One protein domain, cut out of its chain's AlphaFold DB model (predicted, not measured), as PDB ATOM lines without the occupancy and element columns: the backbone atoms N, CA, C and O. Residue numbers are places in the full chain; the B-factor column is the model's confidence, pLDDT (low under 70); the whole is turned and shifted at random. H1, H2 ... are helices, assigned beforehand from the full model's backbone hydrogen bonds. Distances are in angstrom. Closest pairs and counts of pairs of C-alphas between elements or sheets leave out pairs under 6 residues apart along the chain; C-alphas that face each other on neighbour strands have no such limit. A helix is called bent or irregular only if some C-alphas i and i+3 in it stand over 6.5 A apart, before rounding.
ATOM      1  N   SER A  95     250.166 366.449 172.259       90.25
ATOM      2  CA  SER A  95     251.627 366.425 172.321       90.25
ATOM      3  C   SER A  95     252.179 367.846 172.368       90.25
ATOM      4  O   SER A  95     251.950 368.639 171.458       90.25
ATOM      5  N   LEU A  96     252.957 368.149 173.410       91.94
ATOM      6  CA  LEU A  96     253.677 369.420 173.562       91.94
ATOM      7  C   LEU A  96     255.127 369.349 173.054       91.94
ATOM      8  O   LEU A  96     255.893 370.294 173.221       91.94
ATOM      9  N   ARG A  97     255.528 368.222 172.451       93.94
ATOM     10  CA  ARG A  97     256.890 368.022 171.925       93.94
ATOM     11  C   ARG A  97     257.081 368.628 170.533       93.94
ATOM     12  O   ARG A  97     258.213 368.859 170.120       93.94
ATOM     13  N   CYS A  98     255.988 368.876 169.817       93.44
ATOM     14  CA  CYS A  98     255.959 369.521 168.507       93.44
ATOM     15  C   CYS A  98     254.642 370.298 168.329       93.44
ATOM     16  O   CYS A  98     253.760 370.251 169.183       93.44
ATOM     17  N   HIS A  99     254.493 371.016 167.213       95.25
ATOM     18  CA  HIS A  99     253.317 371.861 166.953       95.25
ATOM     19  C   HIS A  99     252.236 371.159 166.116       95.25
ATOM     20  O   HIS A  99     251.195 371.753 165.831       95.25
ATOM     21  N   LEU A 100     252.460 369.897 165.733       95.81
ATOM     22  CA  LEU A 100     251.628 369.180 164.769       95.81
ATOM     23  C   LEU A 100     250.165 369.058 165.219       95.81
ATOM     24  O   LEU A 100     249.264 369.186 164.397       95.81
ATOM     25  N   HIS A 101     249.901 368.878 166.518       95.00
ATOM     26  CA  HIS A 101     248.523 368.814 167.028       95.00
ATOM     27  C   HIS A 101     247.810 370.155 166.972       95.00
ATOM     28  O   HIS A 101     246.658 370.199 166.555       95.00
ATOM     29  N   LEU A 102     248.488 371.250 167.326       95.94
ATOM     30  CA  LEU A 102     247.904 372.583 167.194       95.94
ATOM     31  C   LEU A 102     247.607 372.892 165.723       95.94
ATOM     32  O   LEU A 102     246.513 373.356 165.411       95.94
ATOM     33  N   LEU A 103     248.526 372.538 164.815       96.44
ATOM     34  CA  LEU A 103     248.320 372.637 163.367       96.44
ATOM     35  C   LEU A 103     247.131 371.785 162.902       96.44
ATOM     36  O   LEU A 103     246.325 372.252 162.100       96.44
ATOM     37  N   HIS A 104     246.975 370.571 163.435       94.88
ATOM     38  CA  HIS A 104     245.841 369.706 163.122       94.88
ATOM     39  C   HIS A 104     244.518 370.289 163.624       94.88
ATOM     40  O   HIS A 104     243.524 370.265 162.900       94.88
ATOM     41  N   VAL A 105     244.496 370.850 164.837       93.62
ATOM     42  CA  VAL A 105     243.321 371.507 165.428       93.62
ATOM     43  C   VAL A 105     242.859 372.673 164.554       93.62
ATOM     44  O   VAL A 105     241.663 372.769 164.269       93.62
ATOM     45  N   VAL A 106     243.785 373.504 164.064       94.44
ATOM     46  CA  VAL A 106     243.459 374.665 163.215       94.44
ATOM     47  C   VAL A 106     243.281 374.323 161.733       94.44
ATOM     48  O   VAL A 106     242.832 375.173 160.962       94.44
ATOM     49  N   ALA A 107     243.604 373.096 161.311       92.94
ATOM     50  CA  ALA A 107     243.401 372.664 159.935       92.94
ATOM     51  C   ALA A 107     241.892 372.660 159.602       92.94
ATOM     52  O   ALA A 107     241.112 371.999 160.308       92.94
ATOM     53  N   PRO A 108     241.466 373.383 158.546       84.06
ATOM     54  CA  PRO A 108     240.055 373.571 158.238       84.06
ATOM     55  C   PRO A 108     239.352 372.250 157.895       84.06
ATOM     56  O   PRO A 108     239.944 371.322 157.348       84.06
ATOM     57  N   ARG A 109     238.052 372.187 158.207       76.31
ATOM     58  CA  ARG A 109     237.148 371.069 157.891       76.31
ATOM     59  C   ARG A 109     235.969 371.567 157.045       76.31
ATOM     60  O   ARG A 109     235.529 372.706 157.214       76.31
ATOM     61  N   GLY A 110     235.407 370.710 156.191       70.38
ATOM     62  CA  GLY A 110     234.168 371.002 155.456       70.38
ATOM     63  C   GLY A 110     234.315 372.141 154.442       70.38
ATOM     64  O   GLY A 110     235.195 372.091 153.592       70.38
ATOM     65  N   THR A 111     233.473 373.177 154.529       56.47
ATOM     66  CA  THR A 111     233.416 374.304 153.568       56.47
ATOM     67  C   THR A 111     234.686 375.159 153.499       56.47
ATOM     68  O   THR A 111     234.847 375.918 152.548       56.47
ATOM     69  N   GLY A 112     235.583 375.051 154.487       58.50
ATOM     70  CA  GLY A 112     236.904 375.688 154.465       58.50
ATOM     71  C   GLY A 112     238.020 374.808 153.890       58.50
ATOM     72  O   GLY A 112     239.135 375.289 153.717       58.50
ATOM     73  N   ALA A 113     237.749 373.525 153.623       62.62
ATOM     74  CA  ALA A 113     238.701 372.635 152.972       62.62
ATOM     75  C   ALA A 113     238.669 372.845 151.445       62.62
ATOM     76  O   ALA A 113     237.619 373.197 150.898       62.62
ATOM     77  N   PRO A 114     239.788 372.623 150.732       65.88
ATOM     78  CA  PRO A 114     239.822 372.768 149.283       65.88
ATOM     79  C   PRO A 114     238.791 371.834 148.625       65.88
ATOM     80  O   PRO A 114     238.807 370.628 148.903       65.88
ATOM     81  N   PRO A 115     237.909 372.340 147.742       57.44
ATOM     82  CA  PRO A 115     237.023 371.478 146.979       57.44
ATOM     83  C   PRO A 115     237.907 370.620 146.067       57.44
ATOM     84  O   PRO A 115     238.534 371.145 145.156       57.44
ATOM     85  N   GLN A 116     237.961 369.307 146.320       63.97
ATOM     86  CA  GLN A 116     238.788 368.317 145.603       63.97
ATOM     87  C   GLN A 116     240.265 368.260 146.030       63.97
ATOM     88  O   GLN A 116     241.174 368.309 145.196       63.97
ATOM     89  N   LEU A 117     240.523 368.073 147.327       74.62
ATOM     90  CA  LEU A 117     241.849 367.675 147.793       74.62
ATOM     91  C   LEU A 117     242.240 366.319 147.176       74.62
ATOM     92  O   LEU A 117     241.779 365.261 147.601       74.62
ATOM     93  N   ARG A 118     243.082 366.344 146.141       73.50
ATOM     94  CA  ARG A 118     243.636 365.128 145.542       73.50
ATOM     95  C   ARG A 118     244.814 364.654 146.378       73.50
ATOM     96  O   ARG A 118     245.844 365.320 146.429       73.50
ATOM     97  N   ILE A 119     244.655 363.494 147.002       82.94
ATOM     98  CA  ILE A 119     245.742 362.795 147.682       82.94
ATOM     99  C   ILE A 119     246.344 361.804 146.693       82.94
ATOM    100  O   ILE A 119     245.678 360.851 146.292       82.94
ATOM    101  N   GLU A 120     247.595 362.025 146.294       88.81
ATOM    102  CA  GLU A 120     248.371 361.002 145.597       88.81
ATOM    103  C   GLU A 120     249.019 360.094 146.661       88.81
ATOM    104  O   GLU A 120     249.814 360.588 147.467       88.81
ATOM    105  N   PRO A 121     248.654 358.796 146.735       91.00
ATOM    106  CA  PRO A 121     249.039 357.944 147.860       91.00
ATOM    107  C   PRO A 121     250.554 357.804 148.065       91.00
ATOM    108  O   PRO A 121     251.012 357.748 149.206       91.00
ATOM    109  N   SER A 122     251.337 357.788 146.983       90.62
ATOM    110  CA  SER A 122     252.796 357.632 147.046       90.62
ATOM    111  C   SER A 122     253.470 358.885 147.614       90.62
ATOM    112  O   SER A 122     254.351 358.783 148.466       90.62
ATOM    113  N   GLN A 123     253.042 360.072 147.176       91.62
ATOM    114  CA  GLN A 123     253.472 361.363 147.716       91.62
ATOM    115  C   GLN A 123     253.101 361.496 149.185       91.62
ATOM    116  O   GLN A 123     253.952 361.869 149.985       91.62
ATOM    117  N   TYR A 124     251.875 361.125 149.561       94.00
ATOM    118  CA  TYR A 124     251.460 361.178 150.960       94.00
ATOM    119  C   TYR A 124     252.353 360.308 151.848       94.00
ATOM    120  O   TYR A 124     252.815 360.772 152.888       94.00
ATOM    121  N   TYR A 125     252.635 359.067 151.432       95.00
ATOM    122  CA  TYR A 125     253.543 358.186 152.168       95.00
ATOM    123  C   TYR A 125     254.925 358.824 152.340       95.00
ATOM    124  O   TYR A 125     255.441 358.867 153.453       95.00
ATOM    125  N   ARG A 126     255.498 359.399 151.274       94.25
ATOM    126  CA  ARG A 126     256.786 360.108 151.359       94.25
ATOM    127  C   ARG A 126     256.732 361.278 152.336       94.25
ATOM    128  O   ARG A 126     257.599 361.377 153.194       94.25
ATOM    129  N   HIS A 127     255.705 362.122 152.259       94.69
ATOM    130  CA  HIS A 127     255.561 363.268 153.159       94.69
ATOM    131  C   HIS A 127     255.399 362.850 154.622       94.69
ATOM    132  O   HIS A 127     255.940 363.511 155.501       94.69
ATOM    133  N   TYR A 128     254.699 361.745 154.890       95.75
ATOM    134  CA  TYR A 128     254.614 361.178 156.233       95.75
ATOM    135  C   TYR A 128     255.978 360.657 156.721       95.75
ATOM    136  O   TYR A 128     256.334 360.843 157.883       95.75
ATOM    137  N   MET A 129     256.771 360.037 155.842       95.12
ATOM    138  CA  MET A 129     258.115 359.547 156.182       95.12
ATOM    139  C   MET A 129     259.159 360.658 156.342       95.12
ATOM    140  O   MET A 129     260.176 360.441 156.990       95.12
ATOM    141  N   GLU A 130     258.909 361.848 155.795       94.94
ATOM    142  CA  GLU A 130     259.730 363.043 156.027       94.94
ATOM    143  C   GLU A 130     259.521 363.659 157.421       94.94
ATOM    144  O   GLU A 130     260.341 364.478 157.844       94.94
ATOM    145  N   LEU A 131     258.444 363.297 158.130       95.88
ATOM    146  CA  LEU A 131     258.192 363.777 159.486       95.88
ATOM    147  C   LEU A 131     259.267 363.280 160.458       95.88
ATOM    148  O   LEU A 131     259.687 362.122 160.423       95.88
ATOM    149  N   GLY A 132     259.659 364.144 161.392       94.69
ATOM    150  CA  GLY A 132     260.544 363.767 162.487       94.69
ATOM    151  C   GLY A 132     259.885 362.775 163.451       94.69
ATOM    152  O   GLY A 132     258.664 362.629 163.507       94.69
ATOM    153  N   THR A 133     260.690 362.128 164.298       94.94
ATOM    154  CA  THR A 133     260.210 361.091 165.232       94.94
ATOM    155  C   THR A 133     259.085 361.582 166.152       94.94
ATOM    156  O   THR A 133     258.142 360.847 166.430       94.94
ATOM    157  N   GLU A 134     259.154 362.831 166.622       95.50
ATOM    158  CA  GLU A 134     258.116 363.396 167.495       95.50
ATOM    159  C   GLU A 134     256.835 363.769 166.743       95.50
ATOM    160  O   GLU A 134     255.742 363.663 167.295       95.50
ATOM    161  N   GLU A 135     256.950 364.159 165.475       96.12
ATOM    162  CA  GLU A 135     255.806 364.445 164.608       96.12
ATOM    163  C   GLU A 135     255.087 363.157 164.202       96.12
ATOM    164  O   GLU A 135     253.861 363.113 164.226       96.12
ATOM    165  N   GLN A 136     255.822 362.078 163.922       95.81
ATOM    166  CA  GLN A 136     255.229 360.764 163.667       95.81
ATOM    167  C   GLN A 136     254.509 360.214 164.902       95.81
ATOM    168  O   GLN A 136     253.403 359.695 164.784       95.81
ATOM    169  N   ARG A 137     255.078 360.372 166.107       94.75
ATOM    170  CA  ARG A 137     254.386 360.003 167.357       94.75
ATOM    171  C   ARG A 137     253.116 360.820 167.581       94.75
ATOM    172  O   ARG A 137     252.098 360.267 167.990       94.75
ATOM    173  N   ALA A 138     253.166 362.121 167.298       95.06
ATOM    174  CA  ALA A 138     251.988 362.978 167.329       95.06
ATOM    175  C   ALA A 138     250.925 362.474 166.327       95.06
ATOM    176  O   ALA A 138     249.796 362.178 166.713       95.06
ATOM    177  N   ALA A 139     251.301 362.227 165.070       95.62
ATOM    178  CA  ALA A 139     250.403 361.672 164.055       95.62
ATOM    179  C   ALA A 139     249.748 360.347 164.492       95.62
ATOM    180  O   ALA A 139     248.531 360.193 164.376       95.62
ATOM    181  N   GLN A 140     250.521 359.434 165.089       94.88
ATOM    182  CA  GLN A 140     250.012 358.165 165.619       94.88
ATOM    183  C   GLN A 140     248.930 358.373 166.684       94.88
ATOM    184  O   GLN A 140     247.903 357.701 166.650       94.88
ATOM    185  N   SER A 141     249.111 359.336 167.593       92.50
ATOM    186  CA  SER A 141     248.099 359.651 168.612       92.50
ATOM    187  C   SER A 141     246.827 360.303 168.051       92.50
ATOM    188  O   SER A 141     245.781 360.248 168.691       92.50
ATOM    189  N   LEU A 142     246.883 360.845 166.828       91.94
ATOM    190  CA  LEU A 142     245.706 361.277 166.064       91.94
ATOM    191  C   LEU A 142     245.033 360.122 165.297       91.94
ATOM    192  O   LEU A 142     244.079 360.358 164.558       91.94
ATOM    193  N   GLY A 143     245.524 358.885 165.440       93.06
ATOM    194  CA  GLY A 143     245.044 357.713 164.704       93.06
ATOM    195  C   GLY A 143     245.656 357.558 163.310       93.06
ATOM    196  O   GLY A 143     245.111 356.828 162.483       93.06
ATOM    197  N   ILE A 144     246.764 358.250 163.028       94.94
ATOM    198  CA  ILE A 144     247.458 358.222 161.736       94.94
ATOM    199  C   ILE A 144     248.817 357.577 161.941       94.94
ATOM    200  O   ILE A 144     249.819 358.242 162.191       94.94
ATOM    201  N   ASP A 145     248.825 356.254 161.866       93.69
ATOM    202  CA  ASP A 145     250.035 355.458 161.968       93.69
ATOM    203  C   ASP A 145     250.593 355.080 160.590       93.69
ATOM    204  O   ASP A 145     249.958 355.214 159.539       93.69
ATOM    205  N   GLU A 146     251.824 354.574 160.592       93.75
ATOM    206  CA  GLU A 146     252.484 354.111 159.374       93.75
ATOM    207  C   GLU A 146     251.704 352.974 158.695       93.75
ATOM    208  O   GLU A 146     251.693 352.884 157.466       93.75
ATOM    209  N   ALA A 147     251.005 352.131 159.463       93.94
ATOM    210  CA  ALA A 147     250.204 351.039 158.924       93.94
ATOM    211  C   ALA A 147     249.031 351.561 158.076       93.94
ATOM    212  O   ALA A 147     248.813 351.067 156.966       93.94
ATOM    213  N   LEU A 148     248.310 352.582 158.548       95.06
ATOM    214  CA  LEU A 148     247.238 353.252 157.818       95.06
ATOM    215  C   LEU A 148     247.767 353.913 156.542       95.06
ATOM    216  O   LEU A 148     247.185 353.731 155.467       95.06
ATOM    217  N   VAL A 149     248.883 354.639 156.638       94.56
ATOM    218  CA  VAL A 149     249.475 355.345 155.492       94.56
ATOM    219  C   VAL A 149     250.004 354.362 154.444       94.56
ATOM    220  O   VAL A 149     249.741 354.526 153.252       94.56
ATOM    221  N   THR A 150     250.661 353.282 154.870       94.19
ATOM    222  CA  THR A 150     251.122 352.200 153.984       94.19
ATOM    223  C   THR A 150     249.944 351.484 153.327       94.19
ATOM    224  O   THR A 150     249.977 351.168 152.137       94.19
ATOM    225  N   ARG A 151     248.858 351.258 154.074       93.62
ATOM    226  CA  ARG A 151     247.628 350.655 153.552       93.62
ATOM    227  C   ARG A 151     246.992 351.522 152.465       93.62
ATOM    228  O   ARG A 151     246.570 350.976 151.444       93.62
ATOM    229  N   MET A 152     246.958 352.840 152.664       92.69
ATOM    230  CA  MET A 152     246.513 353.792 151.645       92.69
ATOM    231  C   MET A 152     247.422 353.759 150.409       92.69
ATOM    232  O   MET A 152     246.917 353.662 149.293       92.69
ATOM    233  N   ALA A 153     248.746 353.798 150.597       91.50
ATOM    234  CA  ALA A 153     249.722 353.737 149.506       91.50
ATOM    235  C   ALA A 153     249.597 352.448 148.676       91.50
ATOM    236  O   ALA A 153     249.704 352.480 147.454       91.50
ATOM    237  N   GLY A 154     249.282 351.326 149.328       90.44
ATOM    238  CA  GLY A 154     249.006 350.043 148.682       90.44
ATOM    239  C   GLY A 154     247.636 349.934 147.999       90.44
ATOM    240  O   GLY A 154     247.264 348.835 147.592       90.44
ATOM    241  N   GLY A 155     246.853 351.018 147.918       86.94
ATOM    242  CA  GLY A 155     245.557 351.048 147.231       86.94
ATOM    243  C   GLY A 155     244.454 350.226 147.905       86.94
ATOM    244  O   GLY A 155     243.446 349.906 147.275       86.94
ATOM    245  N   ARG A 156     244.629 349.849 149.178       89.12
ATOM    246  CA  ARG A 156     243.622 349.081 149.917       89.12
ATOM    247  C   ARG A 156     242.457 349.981 150.330       89.12
ATOM    248  O   ARG A 156     242.619 351.183 150.532       89.12
ATOM    249  N   ALA A 157     241.275 349.385 150.478       87.88
ATOM    250  CA  ALA A 157     240.074 350.113 150.869       87.88
ATOM    251  C   ALA A 157     240.245 350.787 152.243       87.88
ATOM    252  O   ALA A 157     240.723 350.170 153.198       87.88
ATOM    253  N   LEU A 158     239.822 352.047 152.321       90.50
ATOM    254  CA  LEU A 158     239.789 352.854 153.538       90.50
ATOM    255  C   LEU A 158     238.339 353.100 153.942       90.50
ATOM    256  O   LEU A 158     237.478 353.305 153.079       90.50
ATOM    257  N   LYS A 159     238.075 353.129 155.247       92.75
ATOM    258  CA  LYS A 159     236.783 353.570 155.784       92.75
ATOM    259  C   LYS A 159     236.586 355.065 155.508       92.75
ATOM    260  O   LYS A 159     237.549 355.811 155.333       92.75
ATOM    261  N   ALA A 160     235.333 355.520 155.504       88.06
ATOM    262  CA  ALA A 160     235.010 356.931 155.275       88.06
ATOM    263  C   ALA A 160     235.669 357.860 156.315       88.06
ATOM    264  O   ALA A 160     236.219 358.899 155.955       88.06
ATOM    265  N   GLU A 161     235.675 357.449 157.584       89.06
ATOM    266  CA  GLU A 161     236.311 358.182 158.686       89.06
ATOM    267  C   GLU A 161     237.830 358.287 158.502       89.06
ATOM    268  O   GLU A 161     238.394 359.373 158.616       89.06
ATOM    269  N   GLU A 162     238.482 357.182 158.128       91.69
ATOM    270  CA  GLU A 162     239.925 357.138 157.856       91.69
ATOM    271  C   GLU A 162     240.294 358.051 156.684       91.69
ATOM    272  O   GLU A 162     241.284 358.775 156.747       91.69
ATOM    273  N   ARG A 163     239.475 358.071 155.624       89.44
ATOM    274  CA  ARG A 163     239.675 358.983 154.493       89.44
ATOM    275  C   ARG A 163     239.583 360.443 154.933       89.44
ATOM    276  O   ARG A 163     240.476 361.216 154.609       89.44
ATOM    277  N   SER A 164     238.548 360.806 155.691       89.06
ATOM    278  CA  SER A 164     238.383 362.180 156.179       89.06
ATOM    279  C   SER A 164     239.532 362.607 157.102       89.06
ATOM    280  O   SER A 164     240.009 363.742 157.028       89.06
ATOM    281  N   LEU A 165     240.022 361.684 157.934       90.94
ATOM    282  CA  LEU A 165     241.177 361.902 158.800       90.94
ATOM    283  C   LEU A 165     242.456 362.150 157.985       90.94
ATOM    284  O   LEU A 165     243.154 363.136 158.231       90.94
ATOM    285  N   LEU A 166     242.729 361.312 156.979       92.75
ATOM    286  CA  LEU A 166     243.892 361.451 156.096       92.75
ATOM    287  C   LEU A 166     243.834 362.742 155.266       92.75
ATOM    288  O   LEU A 166     244.854 363.417 155.134       92.75
ATOM    289  N   GLU A 167     242.655 363.126 154.769       91.25
ATOM    290  CA  GLU A 167     242.418 364.398 154.071       91.25
ATOM    291  C   GLU A 167     242.723 365.600 154.962       91.25
ATOM    292  O   GLU A 167     243.462 366.502 154.563       91.25
ATOM    293  N   ARG A 168     242.227 365.605 156.202       92.12
ATOM    294  CA  ARG A 168     242.550 366.682 157.144       92.12
ATOM    295  C   ARG A 168     244.037 366.709 157.481       92.12
ATOM    296  O   ARG A 168     244.635 367.782 157.597       92.12
ATOM    297  N   PHE A 169     244.654 365.545 157.635       94.75
ATOM    298  CA  PHE A 169     246.073 365.470 157.944       94.75
ATOM    299  C   PHE A 169     246.958 365.897 156.775       94.75
ATOM    300  O   PHE A 169     247.976 366.533 157.008       94.75
ATOM    301  N   GLN A 170     246.535 365.708 155.524       93.94
ATOM    302  CA  GLN A 170     247.228 366.283 154.366       93.94
ATOM    303  C   GLN A 170     247.312 367.817 154.452       93.94
ATOM    304  O   GLN A 170     248.336 368.406 154.108       93.94
ATOM    305  N   LEU A 171     246.254 368.480 154.933       95.12
ATOM    306  CA  LEU A 171     246.283 369.923 155.198       95.12
ATOM    307  C   LEU A 171     247.210 370.254 156.375       95.12
ATOM    308  O   LEU A 171     247.909 371.261 156.350       95.12
ATOM    309  N   THR A 172     247.250 369.383 157.385       96.25
ATOM    310  CA  THR A 172     248.153 369.516 158.538       96.25
ATOM    311  C   THR A 172     249.621 369.439 158.108       96.25
ATOM    312  O   THR A 172     250.411 370.267 158.543       96.25
ATOM    313  N   LEU A 173     249.979 368.515 157.208       96.56
ATOM    314  CA  LEU A 173     251.328 368.390 156.645       96.56
ATOM    315  C   LEU A 173     251.748 369.654 155.880       96.56
ATOM    316  O   LEU A 173     252.860 370.143 156.062       96.56
ATOM    317  N   GLN A 174     250.846 370.222 155.073       95.38
ATOM    318  CA  GLN A 174     251.093 371.497 154.387       95.38
ATOM    319  C   GLN A 174     251.324 372.637 155.385       95.38
ATOM    320  O   GLN A 174     252.276 373.401 155.247       95.38
ATOM    321  N   LEU A 175     250.473 372.740 156.411       96.44
ATOM    322  CA  LEU A 175     250.627 373.735 157.473       96.44
ATOM    323  C   LEU A 175     251.919 373.525 158.275       96.44
ATOM    324  O   LEU A 175     252.520 374.512 158.688       96.44
ATOM    325  N   ASN A 176     252.375 372.283 158.459       96.81
ATOM    326  CA  ASN A 176     253.636 371.970 159.132       96.81
ATOM    327  C   ASN A 176     254.843 372.494 158.347       96.81
ATOM    328  O   ASN A 176     255.682 373.201 158.898       96.81
ATOM    329  N   ASP A 177     254.885 372.244 157.039       94.88
ATOM    330  CA  ASP A 177     255.927 372.791 156.169       94.88
ATOM    331  C   ASP A 177     255.957 374.334 156.217       94.88
ATOM    332  O   ASP A 177     257.025 374.937 156.355       94.88
ATOM    333  N   LEU A 178     254.784 374.978 156.178       93.25
ATOM    334  CA  LEU A 178     254.645 376.439 156.289       93.25
ATOM    335  C   LEU A 178     255.049 376.967 157.679       93.25
ATOM    336  O   LEU A 178     255.634 378.044 157.802       93.25
ATOM    337  N   TRP A 179     254.761 376.216 158.743       93.94
ATOM    338  CA  TRP A 179     255.159 376.538 160.117       93.94
ATOM    339  C   TRP A 179     256.684 376.537 160.303       93.94
ATOM    340  O   TRP A 179     257.234 377.343 161.067       93.94
ATOM    341  N   HIS A 180     257.364 375.667 159.557       90.19
ATOM    342  CA  HIS A 180     258.819 375.561 159.473       90.19
ATOM    343  C   HIS A 180     259.445 376.484 158.410       90.19
ATOM    344  O   HIS A 180     260.561 376.239 157.963       90.19
ATOM    345  N   GLN A 181     258.763 377.582 158.059       82.50
ATOM    346  CA  GLN A 181     259.268 378.652 157.187       82.50
ATOM    347  C   GLN A 181     259.558 378.226 155.738       82.50
ATOM    348  O   GLN A 181     260.293 378.916 155.031       82.50
ATOM    349  N   ARG A 182     258.965 377.128 155.248       84.00
ATOM    350  CA  ARG A 182     258.972 376.848 153.804       84.00
ATOM    351  C   ARG A 182     258.052 377.829 153.089       84.00
ATOM    352  O   ARG A 182     256.990 378.189 153.601       84.00
ATOM    353  N   SER A 183     258.444 378.255 151.892       83.75
ATOM    354  CA  SER A 183     257.622 379.178 151.115       83.75
ATOM    355  C   SER A 183     256.344 378.485 150.626       83.75
ATOM    356  O   SER A 183     256.323 377.279 150.373       83.75
ATOM    357  N   VAL A 184     255.273 379.252 150.405       87.06
ATOM    358  CA  VAL A 184     254.034 378.735 149.786       87.06
ATOM    359  C   VAL A 184     254.318 378.115 148.414       87.06
ATOM    360  O   VAL A 184     253.591 377.229 147.978       87.06
ATOM    361  N   TRP A 185     255.383 378.546 147.734       86.25
ATOM    362  CA  TRP A 185     255.801 378.024 146.438       86.25
ATOM    363  C   TRP A 185     256.353 376.615 146.540       86.25
ATOM    364  O   TRP A 185     255.921 375.747 145.782       86.25
ATOM    365  N   ASP A 186     257.257 376.398 147.491       87.25
ATOM    366  CA  ASP A 186     257.862 375.092 147.731       87.25
ATOM    367  C   ASP A 186     256.798 374.104 148.194       87.25
ATOM    368  O   ASP A 186     256.743 372.979 147.709       87.25
ATOM    369  N   VAL A 187     255.887 374.548 149.065       92.56
ATOM    370  CA  VAL A 187     254.766 373.729 149.537       92.56
ATOM    371  C   VAL A 187     253.792 373.425 148.396       92.56
ATOM    372  O   VAL A 187     253.432 372.271 148.183       92.56
ATOM    373  N   ALA A 188     253.411 374.413 147.589       90.94
ATOM    374  CA  ALA A 188     252.558 374.189 146.423       90.94
ATOM    375  C   ALA A 188     253.173 373.188 145.431       90.94
ATOM    376  O   ALA A 188     252.473 372.303 144.941       90.94
ATOM    377  N   ALA A 189     254.480 373.296 145.173       91.12
ATOM    378  CA  ALA A 189     255.205 372.366 144.317       91.12
ATOM    379  C   ALA A 189     255.291 370.962 144.938       91.12
ATOM    380  O   ALA A 189     254.970 369.985 144.265       91.12
ATOM    381  N   LYS A 190     255.658 370.864 146.224       92.50
ATOM    382  CA  LYS A 190     255.796 369.601 146.965       92.50
ATOM    383  C   LYS A 190     254.493 368.805 146.994       92.50
ATOM    384  O   LYS A 190     254.528 367.599 146.788       92.50
ATOM    385  N   PHE A 191     253.366 369.477 147.226       91.38
ATOM    386  CA  PHE A 191     252.055 368.841 147.369       91.38
ATOM    387  C   PHE A 191     251.236 368.814 146.064       91.38
ATOM    388  O   PHE A 191     250.089 368.368 146.072       91.38
ATOM    389  N   GLY A 192     251.780 369.321 144.949       89.31
ATOM    390  CA  GLY A 192     251.082 369.371 143.658       89.31
ATOM    391  C   GLY A 192     249.791 370.203 143.678       89.31
ATOM    392  O   GLY A 192     248.842 369.897 142.956       89.31
ATOM    393  N   GLN A 193     249.728 371.230 144.529       88.94
ATOM    394  CA  GLN A 193     248.545 372.067 144.751       88.94
ATOM    395  C   GLN A 193     248.740 373.459 144.129       88.94
ATOM    396  O   GLN A 193     249.853 373.989 144.116       88.94
ATOM    397  N   PRO A 194     247.677 374.125 143.644       88.69
ATOM    398  CA  PRO A 194     247.771 375.519 143.233       88.69
ATOM    399  C   PRO A 194     248.204 376.419 144.397       88.69
ATOM    400  O   PRO A 194     247.645 376.345 145.490       88.69
ATOM    401  N   ARG A 195     249.133 377.349 144.148       85.44
ATOM    402  CA  ARG A 195     249.646 378.280 145.177       85.44
ATOM    403  C   ARG A 195     248.545 379.045 145.905       85.44
ATOM    404  O   ARG A 195     248.606 379.197 147.117       85.44
ATOM    405  N   GLY A 196     247.514 379.477 145.176       84.12
ATOM    406  CA  GLY A 196     246.366 380.166 145.769       84.12
ATOM    407  C   GLY A 196     245.609 379.311 146.792       84.12
ATOM    408  O   GLY A 196     245.116 379.853 147.775       84.12
ATOM    409  N   GLN A 197     245.565 377.985 146.614       88.25
ATOM    410  CA  GLN A 197     244.947 377.074 147.585       88.25
ATOM    411  C   GLN A 197     245.796 376.953 148.851       88.25
ATOM    412  O   GLN A 197     245.255 377.059 149.947       88.25
ATOM    413  N   VAL A 198     247.120 376.819 148.716       90.62
ATOM    414  CA  VAL A 198     248.043 376.779 149.867       90.62
ATOM    415  C   VAL A 198     248.014 378.106 150.637       90.62
ATOM    416  O   VAL A 198     247.963 378.120 151.865       90.62
ATOM    417  N   GLN A 199     247.958 379.238 149.928       87.44
ATOM    418  CA  GLN A 199     247.831 380.561 150.541       87.44
ATOM    419  C   GLN A 199     246.492 380.728 151.279       87.44
ATOM    420  O   GLN A 199     246.460 381.238 152.400       87.44
ATOM    421  N   ALA A 200     245.384 380.278 150.680       88.38
ATOM    422  CA  ALA A 200     244.068 380.294 151.315       88.38
ATOM    423  C   ALA A 200     244.007 379.369 152.542       88.38
ATOM    424  O   ALA A 200     243.441 379.747 153.568       88.38
ATOM    425  N   LEU A 201     244.634 378.190 152.471       92.25
ATOM    426  CA  LEU A 201     244.791 377.274 153.602       92.25
ATOM    427  C   LEU A 201     245.523 377.959 154.762       92.25
ATOM    428  O   LEU A 201     245.023 377.962 155.882       92.25
ATOM    429  N   LEU A 202     246.663 378.597 154.499       92.25
ATOM    430  CA  LEU A 202     247.431 379.293 155.530       92.25
ATOM    431  C   LEU A 202     246.651 380.459 156.155       92.25
ATOM    432  O   LEU A 202     246.603 380.597 157.377       92.25
ATOM    433  N   ALA A 203     246.003 381.282 155.325       89.56
ATOM    434  CA  ALA A 203     245.210 382.415 155.792       89.56
ATOM    435  C   ALA A 203     243.997 381.971 156.628       89.56
ATOM    436  O   ALA A 203     243.727 382.553 157.679       89.56
ATOM    437  N   SER A 204     243.286 380.930 156.183       91.56
ATOM    438  CA  SER A 204     242.142 380.371 156.910       91.56
ATOM    439  C   SER A 204     242.558 379.715 158.225       91.56
ATOM    440  O   SER A 204     241.914 379.964 159.241       91.56
ATOM    441  N   ALA A 205     243.662 378.963 158.246       94.44
ATOM    442  CA  ALA A 205     244.199 378.364 159.463       94.44
ATOM    443  C   ALA A 205     244.640 379.429 160.480       94.44
ATOM    444  O   ALA A 205     244.322 379.310 161.659       94.44
ATOM    445  N   ALA A 206     245.298 380.511 160.043       93.56
ATOM    446  CA  ALA A 206     245.681 381.624 160.918       93.56
ATOM    447  C   ALA A 206     244.463 382.373 161.496       93.56
ATOM    448  O   ALA A 206     244.422 382.690 162.690       93.56
ATOM    449  N   ALA A 207     243.445 382.629 160.666       92.44
ATOM    450  CA  ALA A 207     242.194 383.235 161.115       92.44
ATOM    451  C   ALA A 207     241.460 382.329 162.115       92.44
ATOM    452  O   ALA A 207     240.997 382.800 163.154       92.44
ATOM    453  N   PHE A 208     241.408 381.023 161.840       93.94
ATOM    454  CA  PHE A 208     240.762 380.062 162.723       93.94
ATOM    455  C   PHE A 208     241.539 379.852 164.028       93.94
ATOM    456  O   PHE A 208     240.922 379.781 165.084       93.94
ATOM    457  N   ALA A 209     242.873 379.855 164.001       95.88
ATOM    458  CA  ALA A 209     243.703 379.842 165.205       95.88
ATOM    459  C   ALA A 209     243.398 381.042 166.118       95.88
ATOM    460  O   ALA A 209     243.235 380.878 167.324       95.88
ATOM    461  N   SER A 210     243.250 382.235 165.531       95.69
ATOM    462  CA  SER A 210     242.897 383.457 166.270       95.69
ATOM    463  C   SER A 210     241.487 383.367 166.870       95.69
ATOM    464  O   SER A 210     241.277 383.680 168.041       95.69
ATOM    465  N   ALA A 211     240.523 382.875 166.088       95.19
ATOM    466  CA  ALA A 211     239.163 382.600 166.547       95.19
ATOM    467  C   ALA A 211     239.137 381.595 167.712       95.19
ATOM    468  O   ALA A 211     238.473 381.829 168.723       95.19
ATOM    469  N   LEU A 212     239.900 380.504 167.607       96.06
ATOM    470  CA  LEU A 212     240.019 379.493 168.654       96.06
ATOM    471  C   LEU A 212     240.694 380.031 169.915       96.06
ATOM    472  O   LEU A 212     240.261 379.687 171.010       96.06
ATOM    473  N   ALA A 213     241.702 380.898 169.789       97.06
ATOM    474  CA  ALA A 213     242.327 381.541 170.943       97.06
ATOM    475  C   ALA A 213     241.290 382.330 171.765       97.06
ATOM    476  O   ALA A 213     241.196 382.146 172.979       97.06
ATOM    477  N   HIS A 214     240.447 383.132 171.104       96.81
ATOM    478  CA  HIS A 214     239.358 383.862 171.764       96.81
ATOM    479  C   HIS A 214     238.250 382.947 172.297       96.81
ATOM    480  O   HIS A 214     237.693 383.221 173.358       96.81
ATOM    481  N   PHE A 215     237.939 381.855 171.596       97.06
ATOM    482  CA  PHE A 215     236.964 380.864 172.054       97.06
ATOM    483  C   PHE A 215     237.421 380.194 173.361       97.06
ATOM    484  O   PHE A 215     236.700 380.205 174.357       97.06
ATOM    485  N   CYS A 216     238.648 379.668 173.390       96.94
ATOM    486  CA  CYS A 216     239.215 378.979 174.552       96.94
ATOM    487  C   CYS A 216     239.467 379.918 175.741       96.94
ATOM    488  O   CYS A 216     239.470 379.470 176.885       96.94
ATOM    489  N   GLN A 217     239.645 381.222 175.506       96.12
ATOM    490  CA  GLN A 217     239.832 382.209 176.574       96.12
ATOM    491  C   GLN A 217     238.648 382.257 177.559       96.12
ATOM    492  O   GLN A 217     238.852 382.511 178.747       96.12
ATOM    493  N   GLU A 218     237.434 381.969 177.084       95.81
ATOM    494  CA  GLU A 218     236.198 382.007 177.878       95.81
ATOM    495  C   GLU A 218     235.852 380.668 178.554       95.81
ATOM    496  O   GLU A 218     234.841 380.576 179.254       95.81
ATOM    497  N   LEU A 219     236.671 379.632 178.347       96.81
ATOM    498  CA  LEU A 219     236.425 378.256 178.784       96.81
ATOM    499  C   LEU A 219     237.600 377.772 179.651       96.81
ATOM    500  O   LEU A 219     238.600 377.289 179.116       96.81
ATOM    501  N   PRO A 220     237.523 377.930 180.988       95.94
ATOM    502  CA  PRO A 220     238.634 377.640 181.896       95.94
ATOM    503  C   PRO A 220     239.162 376.209 181.811       95.94
ATOM    504  O   PRO A 220     240.354 375.987 181.995       95.94
ATOM    505  N   GLU A 221     238.290 375.246 181.528       96.44
ATOM    506  CA  GLU A 221     238.649 373.842 181.400       96.44
ATOM    507  C   GLU A 221     239.596 373.589 180.208       96.44
ATOM    508  O   GLU A 221     240.492 372.751 180.302       96.44
ATOM    509  N   LEU A 222     239.520 374.394 179.139       96.75
ATOM    510  CA  LEU A 222     240.434 374.354 177.987       96.75
ATOM    511  C   LEU A 222     241.742 375.127 178.249       96.75
ATOM    512  O   LEU A 222     242.284 375.784 177.356       96.75
ATOM    513  N   TRP A 223     242.263 375.059 179.479       95.81
ATOM    514  CA  TRP A 223     243.400 375.863 179.942       95.81
ATOM    515  C   TRP A 223     244.641 375.731 179.047       95.81
ATOM    516  O   TRP A 223     245.311 376.730 178.790       95.81
ATOM    517  N   ALA A 224     244.926 374.527 178.533       96.06
ATOM    518  CA  ALA A 224     246.088 374.278 177.682       96.06
ATOM    519  C   ALA A 224     245.986 375.070 176.372       96.06
ATOM    520  O   ALA A 224     246.911 375.784 175.996       96.06
ATOM    521  N   TYR A 225     244.824 375.034 175.716       96.50
ATOM    522  CA  TYR A 225     244.584 375.819 174.508       96.50
ATOM    523  C   TYR A 225     244.558 377.319 174.782       96.50
ATOM    524  O   TYR A 225     245.096 378.087 173.991       96.50
ATOM    525  N   ARG A 226     243.994 377.744 175.917       95.75
ATOM    526  CA  ARG A 226     244.029 379.147 176.344       95.75
ATOM    527  C   ARG A 226     245.462 379.668 176.512       95.75
ATOM    528  O   ARG A 226     245.700 380.833 176.217       95.75
ATOM    529  N   ALA A 227     246.387 378.832 176.982       95.94
ATOM    530  CA  ALA A 227     247.792 379.200 177.140       95.94
ATOM    531  C   ALA A 227     248.571 379.157 175.815       95.94
ATOM    532  O   ALA A 227     249.400 380.023 175.571       95.94
ATOM    533  N   LEU A 228     248.309 378.164 174.958       96.50
ATOM    534  CA  LEU A 228     249.133 377.884 173.776       96.50
ATOM    535  C   LEU A 228     248.673 378.612 172.506       96.50
ATOM    536  O   LEU A 228     249.500 378.999 171.682       96.50
ATOM    537  N   LEU A 229     247.361 378.770 172.304       96.19
ATOM    538  CA  LEU A 229     246.820 379.297 171.047       96.19
ATOM    539  C   LEU A 229     247.140 380.770 170.760       96.19
ATOM    540  O   LEU A 229     247.302 381.059 169.578       96.19
ATOM    541  N   PRO A 230     247.233 381.699 171.737       95.56
ATOM    542  CA  PRO A 230     247.545 383.099 171.436       95.56
ATOM    543  C   PRO A 230     248.877 383.261 170.687       95.56
ATOM    544  O   PRO A 230     248.888 383.753 169.556       95.56
ATOM    545  N   ASP A 231     249.968 382.745 171.258       94.12
ATOM    546  CA  ASP A 231     251.308 382.823 170.661       94.12
ATOM    547  C   ASP A 231     251.391 382.003 169.364       94.12
ATOM    548  O   ASP A 231     251.992 382.417 168.368       94.12
ATOM    549  N   PHE A 232     250.736 380.837 169.345       95.69
ATOM    550  CA  PHE A 232     250.657 379.992 168.156       95.69
ATOM    551  C   PHE A 232     249.953 380.703 166.988       95.69
ATOM    552  O   PHE A 232     250.448 380.676 165.859       95.69
ATOM    553  N   ALA A 233     248.817 381.357 167.245       95.06
ATOM    554  CA  ALA A 233     248.042 382.076 166.239       95.06
ATOM    555  C   ALA A 233     248.810 383.285 165.692       95.06
ATOM    556  O   ALA A 233     248.806 383.520 164.479       95.06
ATOM    557  N   GLU A 234     249.510 384.019 166.560       90.81
ATOM    558  CA  GLU A 234     250.371 385.128 166.151       90.81
ATOM    559  C   GLU A 234     251.484 384.643 165.212       90.81
ATOM    560  O   GLU A 234     251.634 385.156 164.096       90.81
ATOM    561  N   ARG A 235     252.206 383.586 165.597       90.44
ATOM    562  CA  ARG A 235     253.258 383.007 164.756       90.44
ATOM    563  C   ARG A 235     252.716 382.482 163.423       90.44
ATOM    564  O   ARG A 235     253.326 382.738 162.384       90.44
ATOM    565  N   LEU A 236     251.566 381.809 163.409       91.25
ATOM    566  CA  LEU A 236     250.956 381.317 162.168       91.25
ATOM    567  C   LEU A 236     250.532 382.475 161.240       91.25
ATOM    568  O   LEU A 236     250.702 382.401 160.021       91.25
ATOM    569  N   SER A 237     250.057 383.589 161.809       88.69
ATOM    570  CA  SER A 237     249.766 384.834 161.079       88.69
ATOM    571  C   SER A 237     251.026 385.471 160.479       88.69
ATOM    572  O   SER A 237     250.970 386.072 159.396       88.69
ATOM    573  N   HIS A 238     252.182 385.321 161.133       83.25
ATOM    574  CA  HIS A 238     253.471 385.722 160.573       83.25
ATOM    575  C   HIS A 238     253.897 384.833 159.407       83.25
ATOM    576  O   HIS A 238     254.312 385.385 158.390       83.25
ATOM    577  N   CYS A 239     253.694 383.512 159.466       83.62
ATOM    578  CA  CYS A 239     253.922 382.629 158.312       83.62
ATOM    579  C   CYS A 239     253.076 383.060 157.102       83.62
ATOM    580  O   CYS A 239     253.588 383.158 155.990       83.62
ATOM    581  N   ALA A 240     251.810 383.443 157.323       74.69
ATOM    582  CA  ALA A 240     250.938 384.007 156.280       74.69
ATOM    583  C   ALA A 240     251.438 385.348 155.706       74.69
ATOM    584  O   ALA A 240     250.958 385.811 154.673       74.69
ATOM    585  N   SER A 241     252.373 385.993 156.401       71.12
ATOM    586  CA  SER A 241     252.959 387.282 156.039       71.12
ATOM    587  C   SER A 241     254.388 387.162 155.506       71.12
ATOM    588  O   SER A 241     254.904 388.162 155.022       71.12
TER     589      SER A 241
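Overview. This is residues 95 to 241 of the 322 residues of the protein "Putative dna polymerase theta" of Ixodes ricinus (UniProt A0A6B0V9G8). A long helical hairpin, H7 and H8, makes one side of the domain; H5 runs away from it almost at right angles through the middle, and the short H1 packs in the corner between H5 and H7. H6 packs on residues 195 to 199 of H7 and 174 to 178 of H5, while H2, H3 and H4 are gathered on the side away from the hairpin. The printed part has 147 residues with eight named helices, H1 to H8 in chain order, and no named strand; its class is all helix. The whole is compact, with a radius of gyration of the C-alphas of 15.0 A and spans of 45 by 32 by 29 A.

Arrangement. H7, residues 195 to 217, and H8, residues 220 to 241, form a helical hairpin at a shallow tilt of 29 degrees, opposite ways; their closest C-alphas, of Ala 209 and Ala 233, are 5.0 A apart. The hub is H5, residues 160 to 179, which touches five other helices. With residues 171 to 178 alone it touches H7, about perpendicular at 84 degrees, closest at the C-alphas of Leu 175 and Leu 202, 6.7 A. H1, residues 100 to 106, touches H5 at the C-alphas of His 104 and Thr 172, 5.1 A, and H7 at those of Val 106 and Ala 205, 5.3 A. H6, residues 184 to 190, touches H7 at a steep tilt of 65 degrees, closest at the C-alphas of Ala 188 and Arg 195, 5.2 A. H3, residues 133 to 141, touches H1 at the C-alphas of Glu 135 and Leu 100, 6.3 A. H2, residues 121 to 129, and H4, residues 146 to 153, touch at a shallow tilt of 24 degrees, opposite ways, closest at the C-alphas of Pro 121 and Ala 153, 4.6 A. H2 only just touches H5, with 3 pairs of C-alphas within 8 A, the closest those of Tyr 124 and Gln 170, 7.5 A. H4 and H8 are apart. Every O i to N i+4 pair is within hydrogen-bond range in H1 to H7; in H8 it is 14 of 18.

Along the chain. H7 is 33.1 A long and begins at C-alpha 195, (249.646, 378.280, 145.177). H8 is 31.1 A long and ends at C-alpha 241, (252.959, 387.282, 156.039). H8 is irregular, with C-alphas 221 and 224 8.3 A apart, and has a kink of 35 degrees near residue 230. H5 measures 28.5 A. H1 begins at C-alpha 100, (251.628, 369.180, 164.769).

Size, cuts and confidence. The C-alphas farthest apart, of Gly 154 and Glu 218, are 45.1 A apart. The printed part has no cut. The link from H1 to H2, residues 107 to 120, is long. Mean pLDDT of the printed part is 90.5; residues 111 to 116 are under 70.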